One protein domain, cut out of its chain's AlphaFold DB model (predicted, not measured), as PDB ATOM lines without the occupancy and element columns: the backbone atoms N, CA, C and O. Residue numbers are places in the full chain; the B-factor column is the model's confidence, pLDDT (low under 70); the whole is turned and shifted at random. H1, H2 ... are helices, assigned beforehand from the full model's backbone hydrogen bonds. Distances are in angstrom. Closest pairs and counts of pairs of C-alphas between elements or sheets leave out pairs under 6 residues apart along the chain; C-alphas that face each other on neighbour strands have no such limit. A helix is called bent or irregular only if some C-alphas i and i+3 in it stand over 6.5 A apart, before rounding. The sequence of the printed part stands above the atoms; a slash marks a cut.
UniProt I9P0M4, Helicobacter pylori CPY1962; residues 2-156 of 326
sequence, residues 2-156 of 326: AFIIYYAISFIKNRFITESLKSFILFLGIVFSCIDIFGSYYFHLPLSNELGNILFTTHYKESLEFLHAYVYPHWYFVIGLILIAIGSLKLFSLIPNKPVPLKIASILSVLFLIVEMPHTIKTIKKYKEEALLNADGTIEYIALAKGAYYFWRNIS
ATOM      1  N   ALA A   2      14.008  96.963  38.853       52.47
ATOM      2  CA  ALA A   2      15.143  96.070  39.158       52.47
ATOM      3  C   ALA A   2      15.787  95.405  37.919       52.47
ATOM      4  O   ALA A   2      17.007  95.353  37.820       52.47
ATOM      5  N   PHE A   3      14.987  94.990  36.929       55.31
ATOM      6  CA  PHE A   3      15.486  94.417  35.669       55.31
ATOM      7  C   PHE A   3      16.312  95.410  34.831       55.31
ATOM      8  O   PHE A   3      17.288  95.025  34.200       55.31
ATOM      9  N   ILE A   4      15.966  96.702  34.872       59.59
ATOM     10  CA  ILE A   4      16.681  97.764  34.147       59.59
ATOM     11  C   ILE A   4      18.049  98.007  34.791       59.59
ATOM     12  O   ILE A   4      19.042  98.096  34.080       59.59
ATOM     13  N   ILE A   5      18.117  98.048  36.126       63.94
ATOM     14  CA  ILE A   5      19.380  98.181  36.871       63.94
ATOM     15  C   ILE A   5      20.257  96.938  36.660       63.94
ATOM     16  O   ILE A   5      21.443  97.056  36.365       63.94
ATOM     17  N   TYR A   6      19.662  95.745  36.731       65.56
ATOM     18  CA  TYR A   6      20.345  94.478  36.460       65.56
ATOM     19  C   TYR A   6      20.921  94.417  35.032       65.56
ATOM     20  O   TYR A   6      22.053  93.974  34.821       65.56
ATOM     21  N   TYR A   7      20.167  94.907  34.044       65.31
ATOM     22  CA  TYR A   7      20.623  95.012  32.659       65.31
ATOM     23  C   TYR A   7      21.698  96.095  32.491       65.31
ATOM     24  O   TYR A   7      22.712  95.844  31.846       65.31
ATOM     25  N   ALA A   8      21.551  97.250  33.146       67.50
ATOM     26  CA  ALA A   8      22.538  98.329  33.130       67.50
ATOM     27  C   ALA A   8      23.910  97.876  33.669       67.50
ATOM     28  O   ALA A   8      24.949  98.213  33.106       67.50
ATOM     29  N   ILE A   9      23.922  97.036  34.707       73.38
ATOM     30  CA  ILE A   9      25.146  96.439  35.269       73.38
ATOM     31  C   ILE A   9      25.856  95.533  34.257       73.38
ATOM     32  O   ILE A   9      27.073  95.393  34.310       73.38
ATOM     33  N   SER A  10      25.132  94.978  33.281       73.06
ATOM     34  CA  SER A  10      25.722  94.142  32.227       73.06
ATOM     35  C   SER A  10      26.583  94.929  31.228       73.06
ATOM     36  O   SER A  10      27.299  94.308  30.446       73.06
ATOM     37  N   PHE A  11      26.569  96.268  31.265       76.75
ATOM     38  CA  PHE A  11      27.489  97.110  30.487       76.75
ATOM     39  C   PHE A  11      28.857  97.312  31.166       76.75
ATOM     40  O   PHE A  11      29.767  97.885  30.562       76.75
ATOM     41  N   ILE A  12      29.040  96.837  32.403       82.56
ATOM     42  CA  ILE A  12      30.333  96.883  33.090       82.56
ATOM     43  C   ILE A  12      31.265  95.838  32.457       82.56
ATOM     44  O   ILE A  12      30.989  94.644  32.452       82.56
ATOM     45  N   LYS A  13      32.413  96.279  31.923       79.81
ATOM     46  CA  LYS A  13      33.362  95.397  31.210       79.81
ATOM     47  C   LYS A  13      33.965  94.300  32.093       79.81
ATOM     48  O   LYS A  13      34.340  93.240  31.598       79.81
ATOM     49  N   ASN A  14      34.107  94.557  33.392       86.62
ATOM     50  CA  ASN A  14      34.691  93.596  34.317       86.62
ATOM     51  C   ASN A  14      33.646  92.544  34.717       86.62
ATOM     52  O   ASN A  14      32.695  92.840  35.444       86.62
ATOM     53  N   ARG A  15      33.857  91.301  34.271       78.44
ATOM     54  CA  ARG A  15      32.962  90.168  34.537       78.44
ATOM     55  C   ARG A  15      32.814  89.866  36.028       78.44
ATOM     56  O   ARG A  15      31.700  89.632  36.478       78.44
ATOM     57  N   PHE A  16      33.902  89.899  36.797       77.38
ATOM     58  CA  PHE A  16      33.850  89.623  38.234       77.38
ATOM     59  C   PHE A  16      33.000  90.665  38.972       77.38
ATOM     60  O   PHE A  16      32.130  90.306  39.763       77.38
ATOM     61  N   ILE A  17      33.199  91.949  38.658       80.38
ATOM     62  CA  ILE A  17      32.419  93.050  39.245       80.38
ATOM     63  C   ILE A  17      30.944  92.934  38.844       80.38
ATOM     64  O   ILE A  17      30.065  93.046  39.693       80.38
ATOM     65  N   THR A  18      30.676  92.662  37.568       72.25
ATOM     66  CA  THR A  18      29.316  92.512  37.028       72.25
ATOM     67  C   THR A  18      28.541  91.410  37.743       72.25
ATOM     68  O   THR A  18      27.441  91.652  38.238       72.25
ATOM     69  N   GLU A  19      29.116  90.212  37.843       74.44
ATOM     70  CA  GLU A  19      28.457  89.068  38.481       74.44
ATOM     71  C   GLU A  19      28.337  89.240  40.003       74.44
ATOM     72  O   GLU A  19      27.315  88.867  40.585       74.44
ATOM     73  N   SER A  20      29.319  89.883  40.645       74.62
ATOM     74  CA  SER A  20      29.251  90.210  42.077       74.62
ATOM     75  C   SER A  20      28.129  91.205  42.378       74.62
ATOM     76  O   SER A  20      27.336  90.975  43.287       74.62
ATOM     77  N   LEU A  21      27.999  92.280  41.588       76.12
ATOM     78  CA  LEU A  21      26.939  93.279  41.758       76.12
ATOM     79  C   LEU A  21      25.549  92.694  41.493       76.12
ATOM     80  O   LEU A  21      24.617  92.952  42.251       76.12
ATOM     81  N   LYS A  22      25.409  91.870  40.447       73.50
ATOM     82  CA  LYS A  22      24.163  91.146  40.159       73.50
ATOM     83  C   LYS A  22      23.763  90.229  41.314       73.50
ATOM     84  O   LYS A  22      22.608  90.261  41.734       73.50
ATOM     85  N   SER A  23      24.716  89.460  41.841       73.00
ATOM     86  CA  SER A  23      24.492  88.566  42.984       73.00
ATOM     87  C   SER A  23      24.117  89.346  44.244       73.00
ATOM     88  O   SER A  23      23.173  88.974  44.934       73.00
ATOM     89  N   PHE A  24      24.796  90.465  44.505       78.75
ATOM     90  CA  PHE A  24      24.510  91.339  45.641       78.75
ATOM     91  C   PHE A  24      23.100  91.941  45.573       78.75
ATOM     92  O   PHE A  24      22.354  91.883  46.547       78.75
ATOM     93  N   ILE A  25      22.701  92.466  44.412       76.94
ATOM     94  CA  ILE A  25      21.362  93.035  44.199       76.94
ATOM     95  C   ILE A  25      20.275  91.982  44.368       76.94
ATOM     96  O   ILE A  25      19.239  92.256  44.974       76.94
ATOM     97  N   LEU A  26      20.502  90.784  43.832       74.50
ATOM     98  CA  LEU A  26      19.553  89.694  43.977       74.50
ATOM     99  C   LEU A  26      19.426  89.264  45.439       74.50
ATOM    100  O   LEU A  26      18.308  89.138  45.931       74.50
ATOM    101  N   PHE A  27      20.553  89.091  46.132       77.25
ATOM    102  CA  PHE A  27      20.577  88.786  47.559       77.25
ATOM    103  C   PHE A  27      19.792  89.831  48.356       77.25
ATOM    104  O   PHE A  27      18.901  89.475  49.123       77.25
ATOM    105  N   LEU A  28      20.042  91.118  48.110       80.75
ATOM    106  CA  LEU A  28      19.343  92.211  48.779       80.75
ATOM    107  C   LEU A  28      17.836  92.209  48.471       80.75
ATOM    108  O   LEU A  28      17.016  92.434  49.359       80.75
ATOM    109  N   GLY A  29      17.457  91.902  47.228       78.44
ATOM    110  CA  GLY A  29      16.059  91.777  46.821       78.44
ATOM    111  C   GLY A  29      15.344  90.619  47.517       78.44
ATOM    112  O   GLY A  29      14.204  90.787  47.951       78.44
ATOM    113  N   ILE A  30      16.021  89.477  47.675       76.81
ATOM    114  CA  ILE A  30      15.518  88.337  48.450       76.81
ATOM    115  C   ILE A  30      15.347  88.748  49.910       76.81
ATOM    116  O   ILE A  30      14.251  88.605  50.438       76.81
ATOM    117  N   VAL A  31      16.380  89.318  50.537       81.94
ATOM    118  CA  VAL A  31      16.340  89.748  51.945       81.94
ATOM    119  C   VAL A  31      15.173  90.700  52.201       81.94
ATOM    120  O   VAL A  31      14.375  90.455  53.105       81.94
ATOM    121  N   PHE A  32      15.008  91.745  51.386       84.00
ATOM    122  CA  PHE A  32      13.893  92.677  51.555       84.00
ATOM    123  C   PHE A  32      12.531  92.033  51.303       84.00
ATOM    124  O   PHE A  32      11.582  92.362  52.007       84.00
ATOM    125  N   SER A  33      12.426  91.090  50.362       81.31
ATOM    126  CA  SER A  33      11.183  90.335  50.151       81.31
ATOM    127  C   SER A  33      10.856  89.452  51.355       81.31
ATOM    128  O   SER A  33       9.708  89.406  51.782       81.31
ATOM    129  N   CYS A  34      11.859  88.794  51.944       80.38
ATOM    130  CA  CYS A  34      11.688  88.004  53.161       80.38
ATOM    131  C   CYS A  34      11.167  88.869  54.311       80.38
ATOM    132  O   CYS A  34      10.211  88.479  54.975       80.38
ATOM    133  N   ILE A  35      11.766  90.048  54.512       84.12
ATOM    134  CA  ILE A  35      11.342  91.009  55.538       84.12
ATOM    135  C   ILE A  35       9.907  91.481  55.274       84.12
ATOM    136  O   ILE A  35       9.097  91.475  56.195       84.12
ATOM    137  N   ASP A  36       9.576  91.845  54.031       83.69
ATOM    138  CA  ASP A  36       8.246  92.351  53.669       83.69
ATOM    139  C   ASP A  36       7.157  91.287  53.879       83.69
ATOM    140  O   ASP A  36       6.143  91.561  54.516       83.69
ATOM    141  N   ILE A  37       7.384  90.053  53.412       81.50
ATOM    142  CA  ILE A  37       6.419  88.952  53.560       81.50
ATOM    143  C   ILE A  37       6.279  88.557  55.035       81.50
ATOM    144  O   ILE A  37       5.156  88.426  55.520       81.50
ATOM    145  N   PHE A  38       7.391  88.390  55.761       83.75
ATOM    146  CA  PHE A  38       7.366  88.025  57.181       83.75
ATOM    147  C   PHE A  38       6.654  89.093  58.023       83.75
ATOM    148  O   PHE A  38       5.736  88.771  58.778       83.75
ATOM    149  N   GLY A  39       7.034  90.363  57.845       84.06
ATOM    150  CA  GLY A  39       6.430  91.505  58.527       84.06
ATOM    151  C   GLY A  39       4.938  91.641  58.228       84.06
ATOM    152  O   GLY A  39       4.126  91.788  59.143       84.06
ATOM    153  N   SER A  40       4.550  91.503  56.958       84.88
ATOM    154  CA  SER A  40       3.144  91.569  56.543       84.88
ATOM    155  C   SER A  40       2.302  90.426  57.111       84.88
ATOM    156  O   SER A  40       1.168  90.655  57.527       84.88
ATOM    157  N   TYR A  41       2.836  89.202  57.116       83.69
ATOM    158  CA  TYR A  41       2.085  88.014  57.517       83.69
ATOM    159  C   TYR A  41       1.905  87.917  59.034       83.69
ATOM    160  O   TYR A  41       0.787  87.708  59.495       83.69
ATOM    161  N   TYR A  42       2.980  88.087  59.812       84.44
ATOM    162  CA  TYR A  42       2.933  87.903  61.269       84.44
ATOM    163  C   TYR A  42       2.531  89.167  62.032       84.44
ATOM    164  O   TYR A  42       1.923  89.062  63.092       84.44
ATOM    165  N   PHE A  43       2.869  90.350  61.511       85.25
ATOM    166  CA  PHE A  43       2.723  91.613  62.245       85.25
ATOM    167  C   PHE A  43       1.821  92.628  61.548       85.25
ATOM    168  O   PHE A  43       1.619  93.718  62.079       85.25
ATOM    169  N   HIS A  44       1.303  92.310  60.354       85.31
ATOM    170  CA  HIS A  44       0.590  93.265  59.499       85.31
ATOM    171  C   HIS A  44       1.391  94.554  59.245       85.31
ATOM    172  O   HIS A  44       0.825  95.622  59.015       85.31
ATOM    173  N   LEU A  45       2.723  94.439  59.280       83.81
ATOM    174  CA  LEU A  45       3.659  95.540  59.142       83.81
ATOM    175  C   LEU A  45       4.591  95.250  57.958       83.81
ATOM    176  O   LEU A  45       5.666  94.674  58.148       83.81
ATOM    177  N   PRO A  46       4.177  95.593  56.723       84.81
ATOM    178  CA  PRO A  46       5.030  95.441  55.555       84.81
ATOM    179  C   PRO A  46       6.299  96.286  55.688       84.81
ATOM    180  O   PRO A  46       6.381  97.224  56.491       84.81
ATOM    181  N   LEU A  47       7.276  96.000  54.829       81.06
ATOM    182  CA  LEU A  47       8.471  96.812  54.651       81.06
ATOM    183  C   LEU A  47       8.056  98.263  54.406       81.06
ATOM    184  O   LEU A  47       7.440  98.587  53.400       81.06
ATOM    185  N   SER A  48       8.345  99.121  55.365       81.56
ATOM    186  CA  SER A  48       7.823 100.481  55.463       81.56
ATOM    187  C   SER A  48       8.868 101.359  56.131       81.56
ATOM    188  O   SER A  48       9.875 100.861  56.649       81.56
ATOM    189  N   ASN A  49       8.629 102.668  56.150       79.81
ATOM    190  CA  ASN A  49       9.470 103.563  56.928       79.81
ATOM    191  C   ASN A  49       9.409 103.212  58.426       79.81
ATOM    192  O   ASN A  49      10.434 103.240  59.097       79.81
ATOM    193  N   GLU A  50       8.234 102.840  58.938       82.56
ATOM    194  CA  GLU A  50       8.021 102.398  60.320       82.56
ATOM    195  C   GLU A  50       8.840 101.149  60.651       82.56
ATOM    196  O   GLU A  50       9.603 101.167  61.614       82.56
ATOM    197  N   LEU A  51       8.735 100.090  59.834       85.44
ATOM    198  CA  LEU A  51       9.515  98.867  60.050       85.44
ATOM    199  C   LEU A  51      11.019  99.145  59.962       85.44
ATOM    200  O   LEU A  51      11.785  98.631  60.772       85.44
ATOM    201  N   GLY A  52      11.434  99.981  59.006       81.94
ATOM    202  CA  GLY A  52      12.814 100.447  58.905       81.94
ATOM    203  C   GLY A  52      13.279 101.121  60.198       81.94
ATOM    204  O   GLY A  52      14.274 100.690  60.767       81.94
ATOM    205  N   ASN A  53      12.530 102.102  60.710       79.62
ATOM    206  CA  ASN A  53      12.902 102.818  61.936       79.62
ATOM    207  C   ASN A  53      13.002 101.875  63.135       79.62
ATOM    208  O   ASN A  53      13.951 101.990  63.904       79.62
ATOM    209  N   ILE A  54      12.079 100.921  63.281       83.69
ATOM    210  CA  ILE A  54      12.150  99.912  64.347       83.69
ATOM    211  C   ILE A  54      13.461  99.133  64.229       83.69
ATOM    212  O   ILE A  54      14.271  99.167  65.146       83.69
ATOM    213  N   LEU A  55      13.747  98.541  63.066       81.25
ATOM    214  CA  LEU A  55      14.975  97.764  62.857       81.25
ATOM    215  C   LEU A  55      16.262  98.576  63.088       81.25
ATOM    216  O   LEU A  55      17.267  98.011  63.512       81.25
ATOM    217  N   PHE A  56      16.244  99.881  62.806       78.12
ATOM    218  CA  PHE A  56      17.389 100.774  63.010       78.12
ATOM    219  C   PHE A  56      17.547 101.277  64.451       78.12
ATOM    220  O   PHE A  56      18.669 101.568  64.862       78.12
ATOM    221  N   THR A  57      16.449 101.428  65.197       75.00
ATOM    222  CA  THR A  57      16.451 102.030  66.547       75.00
ATOM    223  C   THR A  57      16.378 101.007  67.678       75.00
ATOM    224  O   THR A  57      16.690 101.352  68.818       75.00
ATOM    225  N   THR A  58      16.015  99.760  67.375       78.75
ATOM    226  CA  THR A  58      15.968  98.640  68.321       78.75
ATOM    227  C   THR A  58      17.358  98.278  68.846       78.75
ATOM    228  O   THR A  58      18.355  98.254  68.117       78.75
ATOM    229  N   HIS A  59      17.429  97.946  70.135       79.06
ATOM    230  CA  HIS A  59      18.677  97.545  70.780       79.06
ATOM    231  C   HIS A  59      19.066  96.094  70.422       79.06
ATOM    232  O   HIS A  59      18.219  95.255  70.106       79.06
ATOM    233  N   TYR A  60      20.354  95.735  70.519       79.81
ATOM    234  CA  TYR A  60      20.800  94.380  70.146       79.81
ATOM    235  C   TYR A  60      20.120  93.282  70.987       79.81
ATOM    236  O   TYR A  60      19.822  92.207  70.472       79.81
ATOM    237  N   LYS A  61      19.859  93.551  72.276       81.12
ATOM    238  CA  LYS A  61      19.166  92.619  73.186       81.12
ATOM    239  C   LYS A  61      17.726  92.365  72.741       81.12
ATOM    240  O   LYS A  61      17.353  91.213  72.572       81.12
ATOM    241  N   GLU A  62      16.974  93.427  72.461       79.25
ATOM    242  CA  GLU A  62      15.605  93.346  71.931       79.25
ATOM    243  C   GLU A  62      15.572  92.593  70.595       79.25
ATOM    244  O   GLU A  62      14.712  91.747  70.372       79.25
ATOM    245  N   SER A  63      16.558  92.838  69.724       85.31
ATOM    246  CA  SER A  63      16.700  92.101  68.462       85.31
ATOM    247  C   SER A  63      16.912  90.602  68.695       85.31
ATOM    248  O   SER A  63      16.316  89.782  68.001       85.31
ATOM    249  N   LEU A  64      17.744  90.219  69.671       86.81
ATOM    250  CA  LEU A  64      17.966  88.813  70.020       86.81
ATOM    251  C   LEU A  64      16.707  88.173  70.607       86.81
ATOM    252  O   LEU A  64      16.328  87.083  70.187       86.81
ATOM    253  N   GLU A  65      16.035  88.850  71.536       87.62
ATOM    254  CA  GLU A  65      14.770  88.381  72.110       87.62
ATOM    255  C   GLU A  65      13.701  88.200  71.029       87.62
ATOM    256  O   GLU A  65      13.044  87.160  70.983       87.62
ATOM    257  N   PHE A  66      13.595  89.145  70.091       88.62
ATOM    258  CA  PHE A  66      12.718  89.030  68.931       88.62
ATOM    259  C   PHE A  66      13.069  87.817  68.062       88.62
ATOM    260  O   PHE A  66      12.183  87.053  67.673       88.62
ATOM    261  N   LEU A  67      14.358  87.599  67.777       88.69
ATOM    262  CA  LEU A  67      14.805  86.431  67.022       88.69
ATOM    263  C   LEU A  67      14.418  85.129  67.731       88.69
ATOM    264  O   LEU A  67      13.891  84.226  67.085       88.69
ATOM    265  N   HIS A  68      14.627  85.037  69.044       90.12
ATOM    266  CA  HIS A  68      14.281  83.853  69.833       90.12
ATOM    267  C   HIS A  68      12.770  83.619  69.933       90.12
ATOM    268  O   HIS A  68      12.331  82.473  69.840       90.12
ATOM    269  N   ALA A  69      11.978  84.678  70.096       89.94
ATOM    270  CA  ALA A  69      10.534  84.578  70.280       89.94
ATOM    271  C   ALA A  69       9.771  84.370  68.964       89.94
ATOM    272  O   ALA A  69       8.791  83.628  68.935       89.94
ATOM    273  N   TYR A  70      10.215  85.000  67.870       87.44
ATOM    274  CA  TYR A  70       9.447  85.054  66.623       87.44
ATOM    275  C   TYR A  70      10.145  84.404  65.436       87.44
ATOM    276  O   TYR A  70       9.476  83.759  64.638       87.44
ATOM    277  N   VAL A  71      11.464  84.519  65.284       85.81
ATOM    278  CA  VAL A  71      12.138  83.961  64.096       85.81
ATOM    279  C   VAL A  71      12.501  82.492  64.292       85.81
ATOM    280  O   VAL A  71      12.236  81.675  63.413       85.81
ATOM    281  N   TYR A  72      13.049  82.130  65.453       88.19
ATOM    282  CA  TYR A  72      13.496  80.771  65.753       88.19
ATOM    283  C   TYR A  72      12.361  79.734  65.689       88.19
ATOM    284  O   TYR A  72      12.548  78.717  65.021       88.19
ATOM    285  N   PRO A  73      11.156  79.970  66.251       90.50
ATOM    286  CA  PRO A  73      10.049  79.018  66.120       90.50
ATOM    287  C   PRO A  73       9.548  78.868  64.676       90.50
ATOM    288  O   PRO A  73       8.987  77.835  64.317       90.50
ATOM    289  N   HIS A  74       9.797  79.871  63.831       86.94
ATOM    290  CA  HIS A  74       9.374  79.928  62.432       86.94
ATOM    291  C   HIS A  74      10.551  79.741  61.458       86.94
ATOM    292  O   HIS A  74      10.494  80.175  60.307       86.94
ATOM    293  N   TRP A  75      11.624  79.064  61.884       85.31
ATOM    294  CA  TRP A  75      12.833  78.845  61.077       85.31
ATOM    295  C   TRP A  75      12.555  78.172  59.720       85.31
ATOM    296  O   TRP A  75      13.220  78.469  58.727       85.31
ATOM    297  N   TYR A  76      11.531  77.313  59.645       85.44
ATOM    298  CA  TYR A  76      11.093  76.660  58.408       85.44
ATOM    299  C   TYR A  76      10.637  77.663  57.340       85.44
ATOM    300  O   TYR A  76      10.827  77.419  56.150       85.44
ATOM    301  N   PHE A  77      10.077  78.805  57.747       79.56
ATOM    302  CA  PHE A  77       9.671  79.875  56.841       79.56
ATOM    303  C   PHE A  77      10.897  80.545  56.209       79.56
ATOM    304  O   PHE A  77      10.949  80.736  54.994       79.56
ATOM    305  N   VAL A  78      11.928  80.811  57.019       77.88
ATOM    306  CA  VAL A  78      13.210  81.357  56.551       77.88
ATOM    307  C   VAL A  78      13.881  80.392  55.573       77.88
ATOM    308  O   VAL A  78      14.309  80.805  54.495       77.88
ATOM    309  N   ILE A  79      13.912  79.094  55.893       84.69
ATOM    310  CA  ILE A  79      14.449  78.076  54.979       84.69
ATOM    311  C   ILE A  79      13.623  77.979  53.700       84.69
ATOM    312  O   ILE A  79      14.203  77.920  52.618       84.69
ATOM    313  N   GLY A  80      12.292  77.997  53.791       83.81
ATOM    314  CA  GLY A  80      11.410  77.977  52.626       83.81
ATOM    315  C   GLY A  80      11.716  79.122  51.659       83.81
ATOM    316  O   GLY A  80      11.853  78.896  50.458       83.81
ATOM    317  N   LEU A  81      11.931  80.331  52.182       75.81
ATOM    318  CA  LEU A  81      12.320  81.491  51.380       75.81
ATOM    319  C   LEU A  81      13.711  81.341  50.751       75.81
ATOM    320  O   LEU A  81      13.882  81.664  49.575       75.81
ATOM    321  N   ILE A  82      14.688  80.796  51.484       78.75
ATOM    322  CA  ILE A  82      16.022  80.490  50.941       78.75
ATOM    323  C   ILE A  82      15.924  79.456  49.810       78.75
ATOM    324  O   ILE A  82      16.553  79.622  48.766       78.75
ATOM    325  N   LEU A  83      15.108  78.412  49.971       83.19
ATOM    326  CA  LEU A  83      14.901  77.393  48.940       83.19
ATOM    327  C   LEU A  83      14.196  77.961  47.704       83.19
ATOM    328  O   LEU A  83      14.601  77.641  46.590       83.19
ATOM    329  N   ILE A  84      13.198  78.835  47.878       76.31
ATOM    330  CA  ILE A  84      12.549  79.552  46.768       76.31
ATOM    331  C   ILE A  84      13.567  80.440  46.047       76.31
ATOM    332  O   ILE A  84      13.627  80.428  44.819       76.31
ATOM    333  N   ALA A  85      14.413  81.159  46.787       71.38
ATOM    334  CA  ALA A  85      15.476  81.977  46.217       71.38
ATOM    335  C   ALA A  85      16.472  81.140  45.398       71.38
ATOM    336  O   ALA A  85      16.706  81.443  44.227       71.38
ATOM    337  N   ILE A  86      16.994  80.047  45.960       76.44
ATOM    338  CA  ILE A  86      17.899  79.121  45.258       76.44
ATOM    339  C   ILE A  86      17.201  78.486  44.046       76.44
ATOM    340  O   ILE A  86      17.791  78.390  42.969       76.44
ATOM    341  N   GLY A  87      15.939  78.084  44.193       73.94
ATOM    342  CA  GLY A  87      15.121  77.521  43.120       73.94
ATOM    343  C   GLY A  87      14.909  78.512  41.978       73.94
ATOM    344  O   GLY A  87      15.082  78.145  40.818       73.94
ATOM    345  N   SER A  88      14.626  79.777  42.294       67.56
ATOM    346  CA  SER A  88      14.480  80.856  41.310       67.56
ATOM    347  C   SER A  88      15.792  81.147  40.577       67.56
ATOM    348  O   SER A  88      15.794  81.292  39.358       67.56
ATOM    349  N   LEU A  89      16.920  81.127  41.294       69.44
ATOM    350  CA  LEU A  89      18.266  81.255  40.740       69.44
ATOM    351  C   LEU A  89      18.600  80.116  39.778       69.44
ATOM    352  O   LEU A  89      19.084  80.346  38.669       69.44
ATOM    353  N   LYS A  90      18.307  78.880  40.190       72.88
ATOM    354  CA  LYS A  90      18.520  77.693  39.363       72.88
ATOM    355  C   LYS A  90      17.617  77.725  38.135       72.88
ATOM    356  O   LYS A  90      18.111  77.514  37.033       72.88
ATOM    357  N   LEU A  91      16.337  78.062  38.290       69.31
ATOM    358  CA  LEU A  91      15.409  78.238  37.173       69.31
ATOM    359  C   LEU A  91      15.916  79.301  36.192       69.31
ATOM    360  O   LEU A  91      15.923  79.055  34.991       69.31
ATOM    361  N   PHE A  92      16.414  80.433  36.693       63.59
ATOM    362  CA  PHE A  92      16.991  81.490  35.863       63.59
ATOM    363  C   PHE A  92      18.240  81.016  35.106       63.59
ATOM    364  O   PHE A  92      18.395  81.325  33.929       63.59
ATOM    365  N   SER A  93      19.090  80.199  35.736       64.44
ATOM    366  CA  SER A  93      20.269  79.606  35.083       64.44
ATOM    367  C   SER A  93      19.929  78.602  33.971       64.44
ATOM    368  O   SER A  93      20.750  78.366  33.089       64.44
ATOM    369  N   LEU A  94      18.721  78.024  33.998       70.00
ATOM    370  CA  LEU A  94      18.225  77.100  32.973       70.00
ATOM    371  C   LEU A  94      17.625  77.823  31.760       70.00
ATOM    372  O   LEU A  94      17.435  77.195  30.718       70.00
ATOM    373  N   ILE A  95      17.324  79.121  31.872       64.25
ATOM    374  CA  ILE A  95      16.822  79.915  30.750       64.25
ATOM    375  C   ILE A  95      17.994  80.137  29.783       64.25
ATOM    376  O   ILE A  95      18.984  80.771  30.159       64.25
ATOM    377  N   PRO A  96      17.925  79.631  28.535       61.66
ATOM    378  CA  PRO A  96      18.991  79.833  27.567       61.66
ATOM    379  C   PRO A  96      19.225  81.329  27.368       61.66
ATOM    380  O   PRO A  96      18.267  82.075  27.172       61.66
ATOM    381  N   ASN A  97      20.489  81.755  27.339       57.19
ATOM    382  CA  ASN A  97      20.891  83.149  27.115       57.19
ATOM    383  C   ASN A  97      20.705  83.566  25.637       57.19
ATOM    384  O   ASN A  97      21.612  84.087  24.989       57.19
ATOM    385  N   LYS A  98      19.546  83.236  25.057       63.09
ATOM    386  CA  LYS A  98      19.154  83.592  23.697       63.09
ATOM    387  C   LYS A  98      18.456  84.952  23.746       63.09
ATOM    388  O   LYS A  98      17.594  85.146  24.604       63.09
ATOM    389  N   PRO A  99      18.787  85.887  22.838       60.06
ATOM    390  CA  PRO A  99      18.083  87.157  22.773       60.06
ATOM    391  C   PRO A  99      16.595  86.891  22.533       60.06
ATOM    392  O   PRO A  99      16.227  86.133  21.633       60.06
ATOM    393  N   VAL A 100      15.740  87.496  23.357       66.00
ATOM    394  CA  VAL A 100      14.289  87.420  23.172       66.00
ATOM    395  C   VAL A 100      13.964  88.048  21.810       66.00
ATOM    396  O   VAL A 100      14.357  89.194  21.575       66.00
ATOM    397  N   PRO A 101      13.272  87.341  20.896       76.94
ATOM    398  CA  PRO A 101      12.890  87.904  19.606       76.94
ATOM    399  C   PRO A 101      12.109  89.205  19.793       76.94
ATOM    400  O   PRO A 101      11.187  89.251  20.608       76.94
ATOM    401  N   LEU A 102      12.426  90.239  19.004       68.50
ATOM    402  CA  LEU A 102      11.840  91.580  19.150       68.50
ATOM    403  C   LEU A 102      10.306  91.549  19.196       68.50
ATOM    404  O   LEU A 102       9.710  92.219  20.025       68.50
ATOM    405  N   LYS A 103       9.666  90.697  18.384       71.94
ATOM    406  CA  LYS A 103       8.205  90.509  18.391       71.94
ATOM    407  C   LYS A 103       7.671  90.038  19.748       71.94
ATOM    408  O   LYS A 103       6.667  90.557  20.216       71.94
ATOM    409  N   ILE A 104       8.347  89.079  20.382       69.50
ATOM    410  CA  ILE A 104       7.962  88.553  21.699       69.50
ATOM    411  C   ILE A 104       8.208  89.618  22.769       69.50
ATOM    412  O   ILE A 104       7.339  89.846  23.603       69.50
ATOM    413  N   ALA A 105       9.341  90.324  22.704       65.38
ATOM    414  CA  ALA A 105       9.632  91.431  23.611       65.38
ATOM    415  C   ALA A 105       8.579  92.549  23.501       65.38
ATOM    416  O   ALA A 105       8.054  92.982  24.519       65.38
ATOM    417  N   SER A 106       8.199  92.951  22.283       63.91
ATOM    418  CA  SER A 106       7.152  93.952  22.044       63.91
ATOM    419  C   SER A 106       5.790  93.506  22.576       63.91
ATOM    420  O   SER A 106       5.108  94.305  23.211       63.91
ATOM    421  N   ILE A 107       5.406  92.239  22.379       73.12
ATOM    422  CA  ILE A 107       4.151  91.691  22.920       73.12
ATOM    423  C   ILE A 107       4.171  91.705  24.452       73.12
ATOM    424  O   ILE A 107       3.220  92.181  25.068       73.12
ATOM    425  N   LEU A 108       5.259  91.242  25.074       66.12
ATOM    426  CA  LEU A 108       5.409  91.253  26.532       66.12
ATOM    427  C   LEU A 108       5.423  92.680  27.097       66.12
ATOM    428  O   LEU A 108       4.820  92.919  28.136       66.12
ATOM    429  N   SER A 109       6.047  93.641  26.407       61.25
ATOM    430  CA  SER A 109       6.023  95.055  26.797       61.25
ATOM    431  C   SER A 109       4.627  95.668  26.687       61.25
ATOM    432  O   SER A 109       4.227  96.402  27.584       61.25
ATOM    433  N   VAL A 110       3.866  95.359  25.633       72.56
ATOM    434  CA  VAL A 110       2.479  95.831  25.489       72.56
ATOM    435  C   VAL A 110       1.578  95.204  26.555       72.56
ATOM    436  O   VAL A 110       0.806  95.921  27.180       72.56
ATOM    437  N   LEU A 111       1.715  93.902  26.826       69.38
ATOM    438  CA  LEU A 111       0.988  93.228  27.908       69.38
ATOM    439  C   LEU A 111       1.327  93.831  29.275       69.38
ATOM    440  O   LEU A 111       0.421  94.115  30.054       69.38
ATOM    441  N   PHE A 112       2.609  94.092  29.536       68.00
ATOM    442  CA  PHE A 112       3.053  94.785  30.743       68.00
ATOM    443  C   PHE A 112       2.412  96.174  30.852       68.00
ATOM    444  O   PHE A 112       1.844  96.501  31.884       68.00
ATOM    445  N   LEU A 113       2.401  96.968  29.776       62.19
ATOM    446  CA  LEU A 113       1.758  98.286  29.775       62.19
ATOM    447  C   LEU A 113       0.242  98.212  29.997       62.19
ATOM    448  O   LEU A 113      -0.286  99.053  30.714       62.19
ATOM    449  N   ILE A 114      -0.455  97.225  29.429       72.25
ATOM    450  CA  ILE A 114      -1.903  97.034  29.620       72.25
ATOM    451  C   ILE A 114      -2.232  96.690  31.076       72.25
ATOM    452  O   ILE A 114      -3.244  97.156  31.593       72.25
ATOM    453  N   VAL A 115      -1.385  95.898  31.740       67.44
ATOM    454  CA  VAL A 115      -1.560  95.543  33.155       67.44
ATOM    455  C   VAL A 115      -1.197  96.724  34.063       67.44
ATOM    456  O   VAL A 115      -1.944  97.046  34.982       67.44
ATOM    457  N   GLU A 116      -0.097  97.423  33.783       56.44
ATOM    458  CA  GLU A 116       0.444  98.467  34.664       56.44
ATOM    459  C   GLU A 116      -0.205  99.851  34.473       56.44
ATOM    460  O   GLU A 116      -0.275 100.632  35.425       56.44
ATOM    461  N   MET A 117      -0.713 100.194  33.277       61.06
ATOM    462  CA  MET A 117      -1.353 101.501  33.024       61.06
ATOM    463  C   MET A 117      -2.579 101.750  33.915       61.06
ATOM    464  O   MET A 117      -2.637 102.812  34.540       61.06
ATOM    465  N   PRO A 118      -3.563 100.832  34.008       68.38
ATOM    466  CA  PRO A 118      -4.739 101.027  34.853       68.38
ATOM    467  C   PRO A 118      -4.363 101.199  36.325       68.38
ATOM    468  O   PRO A 118      -4.933 102.049  37.013       68.38
ATOM    469  N   HIS A 119      -3.361 100.443  36.785       56.41
ATOM    470  CA  HIS A 119      -2.800 100.576  38.125       56.41
ATOM    471  C   HIS A 119      -2.168 101.952  38.325       56.41
ATOM    472  O   HIS A 119      -2.554 102.656  39.252       56.41
ATOM    473  N   THR A 120      -1.303 102.393  37.410       53.94
ATOM    474  CA  THR A 120      -0.653 103.713  37.459       53.94
ATOM    475  C   THR A 120      -1.679 104.853  37.484       53.94
ATOM    476  O   THR A 120      -1.546 105.790  38.266       53.94
ATOM    477  N   ILE A 121      -2.749 104.765  36.688       65.69
ATOM    478  CA  ILE A 121      -3.820 105.773  36.649       65.69
ATOM    479  C   ILE A 121      -4.623 105.790  37.960       65.69
ATOM    480  O   ILE A 121      -4.934 106.868  38.471       65.69
ATOM    481  N   LYS A 122      -4.956 104.618  38.518       63.62
ATOM    482  CA  LYS A 122      -5.669 104.501  39.804       63.62
ATOM    483  C   LYS A 122      -4.828 105.046  40.962       63.62
ATOM    484  O   LYS A 122      -5.340 105.806  41.778       63.62
ATOM    485  N   THR A 123      -3.544 104.702  40.968       50.88
ATOM    486  CA  THR A 123      -2.489 105.223  41.841       50.88
ATOM    487  C   THR A 123      -2.471 106.751  41.764       50.88
ATOM    488  O   THR A 123      -2.822 107.401  42.743       50.88
ATOM    489  N   ILE A 124      -2.220 107.351  40.593       58.97
ATOM    490  CA  ILE A 124      -2.183 108.819  40.418       58.97
ATOM    491  C   ILE A 124      -3.471 109.503  40.899       58.97
ATOM    492  O   ILE A 124      -3.395 110.556  41.532       58.97
ATOM    493  N   LYS A 125      -4.651 108.925  40.630       61.31
ATOM    494  CA  LYS A 125      -5.930 109.478  41.109       61.31
ATOM    495  C   LYS A 125      -6.027 109.476  42.638       61.31
ATOM    496  O   LYS A 125      -6.356 110.514  43.197       61.31
ATOM    497  N   LYS A 126      -5.668 108.365  43.293       54.72
ATOM    498  CA  LYS A 126      -5.640 108.258  44.761       54.72
ATOM    499  C   LYS A 126      -4.666 109.268  45.389       54.72
ATOM    500  O   LYS A 126      -5.034 109.979  46.317       54.72
ATOM    501  N   TYR A 127      -3.457 109.412  44.833       55.72
ATOM    502  CA  TYR A 127      -2.453 110.363  45.346       55.72
ATOM    503  C   TYR A 127      -2.834 111.832  45.134       55.72
ATOM    504  O   TYR A 127      -2.403 112.694  45.898       55.72
ATOM    505  N   LYS A 128      -3.652 112.134  44.116       54.16
ATOM    506  CA  LYS A 128      -4.163 113.491  43.883       54.16
ATOM    507  C   LYS A 128      -5.237 113.894  44.905       54.16
ATOM    508  O   LYS A 128      -5.370 115.082  45.174       54.16
ATOM    509  N   GLU A 129      -5.967 112.931  45.469       52.81
ATOM    510  CA  GLU A 129      -6.965 113.159  46.526       52.81
ATOM    511  C   GLU A 129      -6.350 113.210  47.934       52.81
ATOM    512  O   GLU A 129      -6.796 114.006  48.754       52.81
ATOM    513  N   GLU A 130      -5.303 112.427  48.219       49.81
ATOM    514  CA  GLU A 130      -4.716 112.331  49.571       49.81
ATOM    515  C   GLU A 130      -3.634 113.388  49.891       49.81
ATOM    516  O   GLU A 130      -3.106 113.388  50.997       49.81
ATOM    517  N   ALA A 131      -3.286 114.300  48.969       43.31
ATOM    518  CA  ALA A 131      -2.240 115.329  49.154       43.31
ATOM    519  C   ALA A 131      -0.891 114.803  49.716       43.31
ATOM    520  O   ALA A 131      -0.070 115.567  50.222       43.31
ATOM    521  N   LEU A 132      -0.626 113.499  49.591       42.34
ATOM    522  CA  LEU A 132       0.630 112.849  49.948       42.34
ATOM    523  C   LEU A 132       1.533 112.820  48.711       42.34
ATOM    524  O   LEU A 132       1.650 111.816  48.012       42.34
ATOM    525  N   LEU A 133       2.186 113.950  48.433       39.69
ATOM    526  CA  LEU A 133       3.266 114.073  47.444       39.69
ATOM    527  C   LEU A 133       4.570 113.412  47.929       39.69
ATOM    528  O   LEU A 133       5.644 113.998  47.822       39.69
ATOM    529  N   ASN A 134       4.505 112.191  48.453       48.25
ATOM    530  CA  ASN A 134       5.707 111.439  48.795       48.25
ATOM    531  C   ASN A 134       5.914 110.328  47.770       48.25
ATOM    532  O   ASN A 134       4.976 109.662  47.343       48.25
ATOM    533  N   ALA A 135       7.171 110.132  47.377       45.91
ATOM    534  CA  ALA A 135       7.658 109.146  46.412       45.91
ATOM    535  C   ALA A 135       7.349 107.665  46.761       45.91
ATOM    536  O   ALA A 135       7.889 106.760  46.125       45.91
ATOM    537  N   ASP A 136       6.486 107.416  47.746       52.28
ATOM    538  CA  ASP A 136       6.163 106.118  48.331       52.28
ATOM    539  C   ASP A 136       5.405 105.206  47.341       52.28
ATOM    540  O   ASP A 136       5.696 104.014  47.258       52.28
ATOM    541  N   GLY A 137       4.509 105.752  46.508       49.59
ATOM    542  CA  GLY A 137       3.573 104.942  45.710       49.59
ATOM    543  C   GLY A 137       4.165 104.125  44.555       49.59
ATOM    544  O   GLY A 137       3.698 103.029  44.264       49.59
ATOM    545  N   THR A 138       5.211 104.614  43.881       49.59
ATOM    546  CA  THR A 138       5.852 103.866  42.772       49.59
ATOM    547  C   THR A 138       6.904 102.879  43.288       49.59
ATOM    548  O   THR A 138       7.216 101.878  42.641       49.59
ATOM    549  N   ILE A 139       7.467 103.172  44.461       57.41
ATOM    550  CA  ILE A 139       8.515 102.390  45.121       57.41
ATOM    551  C   ILE A 139       7.919 101.172  45.855       57.41
ATOM    552  O   ILE A 139       8.616 100.178  46.065       57.41
ATOM    553  N   GLU A 140       6.619 101.210  46.161       55.69
ATOM    554  CA  GLU A 140       5.886 100.231  46.972       55.69
ATOM    555  C   GLU A 140       5.882  98.794  46.419       55.69
ATOM    556  O   GLU A 140       5.812  97.840  47.192       55.69
ATOM    557  N   TYR A 141       6.005  98.618  45.099       56.62
ATOM    558  CA  TYR A 141       5.782  97.320  44.442       56.62
ATOM    559  C   TYR A 141       7.026  96.436  44.312       56.62
ATOM    560  O   TYR A 141       6.912  95.235  44.076       56.62
ATOM    561  N   ILE A 142       8.228  97.008  44.423       68.25
ATOM    562  CA  ILE A 142       9.478  96.254  44.271       68.25
ATOM    563  C   ILE A 142      10.183  96.248  45.618       68.25
ATOM    564  O   ILE A 142      10.804  97.245  45.976       68.25
ATOM    565  N   ALA A 143      10.165  95.109  46.318       71.56
ATOM    566  CA  ALA A 143      10.776  94.950  47.642       71.56
ATOM    567  C   ALA A 143      12.216  95.491  47.716       71.56
ATOM    568  O   ALA A 143      12.580  96.150  48.682       71.56
ATOM    569  N   LEU A 144      13.018  95.301  46.660       74.88
ATOM    570  CA  LEU A 144      14.363  95.874  46.569       74.88
ATOM    571  C   LEU A 144      14.374  97.412  46.555       74.88
ATOM    572  O   LEU A 144      15.158  98.023  47.274       74.88
ATOM    573  N   ALA A 145      13.541  98.040  45.721       73.75
ATOM    574  CA  ALA A 145      13.471  99.498  45.627       73.75
ATOM    575  C   ALA A 145      12.893 100.091  46.918       73.75
ATOM    576  O   ALA A 145      13.436 101.060  47.439       73.75
ATOM    577  N   LYS A 146      11.853  99.449  47.457       75.69
ATOM    578  CA  LYS A 146      11.211  99.736  48.741       75.69
ATOM    579  C   LYS A 146      12.208  99.694  49.891       75.69
ATOM    580  O   LYS A 146      12.357 100.670  50.618       75.69
ATOM    581  N   GLY A 147      12.953  98.598  50.001       79.94
ATOM    582  CA  GLY A 147      13.980  98.418  51.017       79.94
ATOM    583  C   GLY A 147      15.114  99.420  50.890       79.94
ATOM    584  O   GLY A 147      15.461 100.057  51.877       79.94
ATOM    585  N   ALA A 148      15.639  99.639  49.681       82.12
ATOM    586  CA  ALA A 148      16.685 100.633  49.451       82.12
ATOM    587  C   ALA A 148      16.215 102.062  49.777       82.12
ATOM    588  O   ALA A 148      16.946 102.814  50.416       82.12
ATOM    589  N   TYR A 149      14.995 102.428  49.376       82.12
ATOM    590  CA  TYR A 149      14.409 103.737  49.649       82.12
ATOM    591  C   TYR A 149      14.201 103.970  51.145       82.12
ATOM    592  O   TYR A 149      14.671 104.977  51.671       82.12
ATOM    593  N   TYR A 150      13.553 103.036  51.849       82.50
ATOM    594  CA  TYR A 150      13.329 103.192  53.283       82.50
ATOM    595  C   TYR A 150      14.636 103.118  54.065       82.50
ATOM    596  O   TYR A 150      14.828 103.925  54.966       82.50
ATOM    597  N   PHE A 151      15.576 102.249  53.692       82.19
ATOM    598  CA  PHE A 151      16.913 102.240  54.287       82.19
ATOM    599  C   PHE A 151      17.621 103.589  54.096       82.19
ATOM    600  O   PHE A 151      18.167 104.141  55.048       82.19
ATOM    601  N   TRP A 152      17.556 104.168  52.891       80.94
ATOM    602  CA  TRP A 152      18.118 105.490  52.616       80.94
ATOM    603  C   TRP A 152      17.414 106.609  53.404       80.94
ATOM    604  O   TRP A 152      18.048 107.530  53.916       80.94
ATOM    605  N   ARG A 153      16.093 106.528  53.550       77.69
ATOM    606  CA  ARG A 153      15.323 107.476  54.360       77.69
ATOM    607  C   ARG A 153      15.724 107.395  55.838       77.69
ATOM    608  O   ARG A 153      15.978 108.431  56.445       77.69
ATOM    609  N   ASN A 154      15.886 106.186  56.374       76.25
ATOM    610  CA  ASN A 154      16.337 105.939  57.747       76.25
ATOM    611  C   ASN A 154      17.799 106.369  57.983       76.25
ATOM    612  O   ASN A 154      18.112 106.951  59.014       76.25
ATOM    613  N   ILE A 155      18.716 106.177  57.024       76.62
ATOM    614  CA  ILE A 155      20.076 106.727  57.182       76.62
ATOM    615  C   ILE A 155      20.063 108.260  57.116       76.62
ATOM    616  O   ILE A 155      20.844 108.924  57.795       76.62
ATOM    617  N   SER A 156      19.170 108.847  56.314       69.50
ATOM    618  CA  SER A 156      19.040 110.299  56.229       69.50
ATOM    619  C   SER A 156      18.405 110.918  57.477       69.50
ATOM    620  O   SER A 156      18.788 112.034  57.824       69.50
TER     621      SER A 156
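AT A GLANCE: This is residues 2 to 156 of the 326 residues of a protein of Helicobacter pylori CPY1962 (UniProt I9P0M4). The longest helix, H4, is bent like an L, and its arm H4b passes one side of the long middle helix H2, while on the other side H7 meets H2 with residues 143 to 147 alone and leads away from it, about perpendicular. H1 folds back along H2, H3 packs on H7, and residues 90 to 119, in H4, the link and H5, stick out. The printed part has 155 residues with seven named helices, H1 to H7 in order, and no named strand: all helix, loose, radius of gyration of the C-alphas 18.6 A, spans 54 by 44 by 29 A.

IN THESE COORDINATES: By hydrogen bonds H4, residues 60 to 94, was assigned as one helix, but it is bent: C-alphas 73 and 76 are 8.1 A apart. Its arms are H4a, 60 to 73, irregular with C-alphas 69 and 72 6.6 A apart, and H4b, 76 to 94, 26.4 A long. H2, residues 15 to 43, is 41.0 A long. H5, 102 to 129, likewise assigned as one, is bent, with C-alphas 115 and 118 6.6 A apart: H5a is 102 to 115, H5b 118 to 129. H1 is 2 to 9, from C-alpha 2 at (15.143, 96.070, 39.158); H3 is 49 to 57, H6 136 to 139, and H7 143 to 156, to C-alpha 156 at (19.040, 110.299, 56.229).

HOW THE PARTS SIT: H4a and H4b are about perpendicular, at 79 degrees. H4b and H2 only just touch, with 3 pairs of C-alphas within 8 A, closest Ala 85 and Ile 30 at 6.7 A. H7 touches H2 about perpendicular, at 87 degrees, closest C-alphas Leu 144 and Gly 29, 4.4 A. H1 and H2 form a hairpin, closest C-alphas Ile 9 and Thr 18, 6.0 A. H3 touches H7, closest C-alphas Asn 49 and Tyr 150, 5.3 A. H6 and H7 only just touch, with 3 pairs within 8 A, and only at the corner, closest C-alphas Ile 139 and Lys 146, 5.2 A. H5b and H6 are close but not clearly touching; H5a touches no helix. Every O i to N i+4 pair is within hydrogen-bond range in H1, H2, H3, H4b, H5a, H5b and H7; H4a has 8 of 10, and H6 is too short for one.

THE WHOLE: The C-alphas of Lys 61 and Lys 103, the two farthest apart, are 55.9 A apart. The printed part has no cut and no long link. Mean pLDDT of the printed part is 72.7, with 56 residues under 70, among them 2 to 8 and 115 to 142.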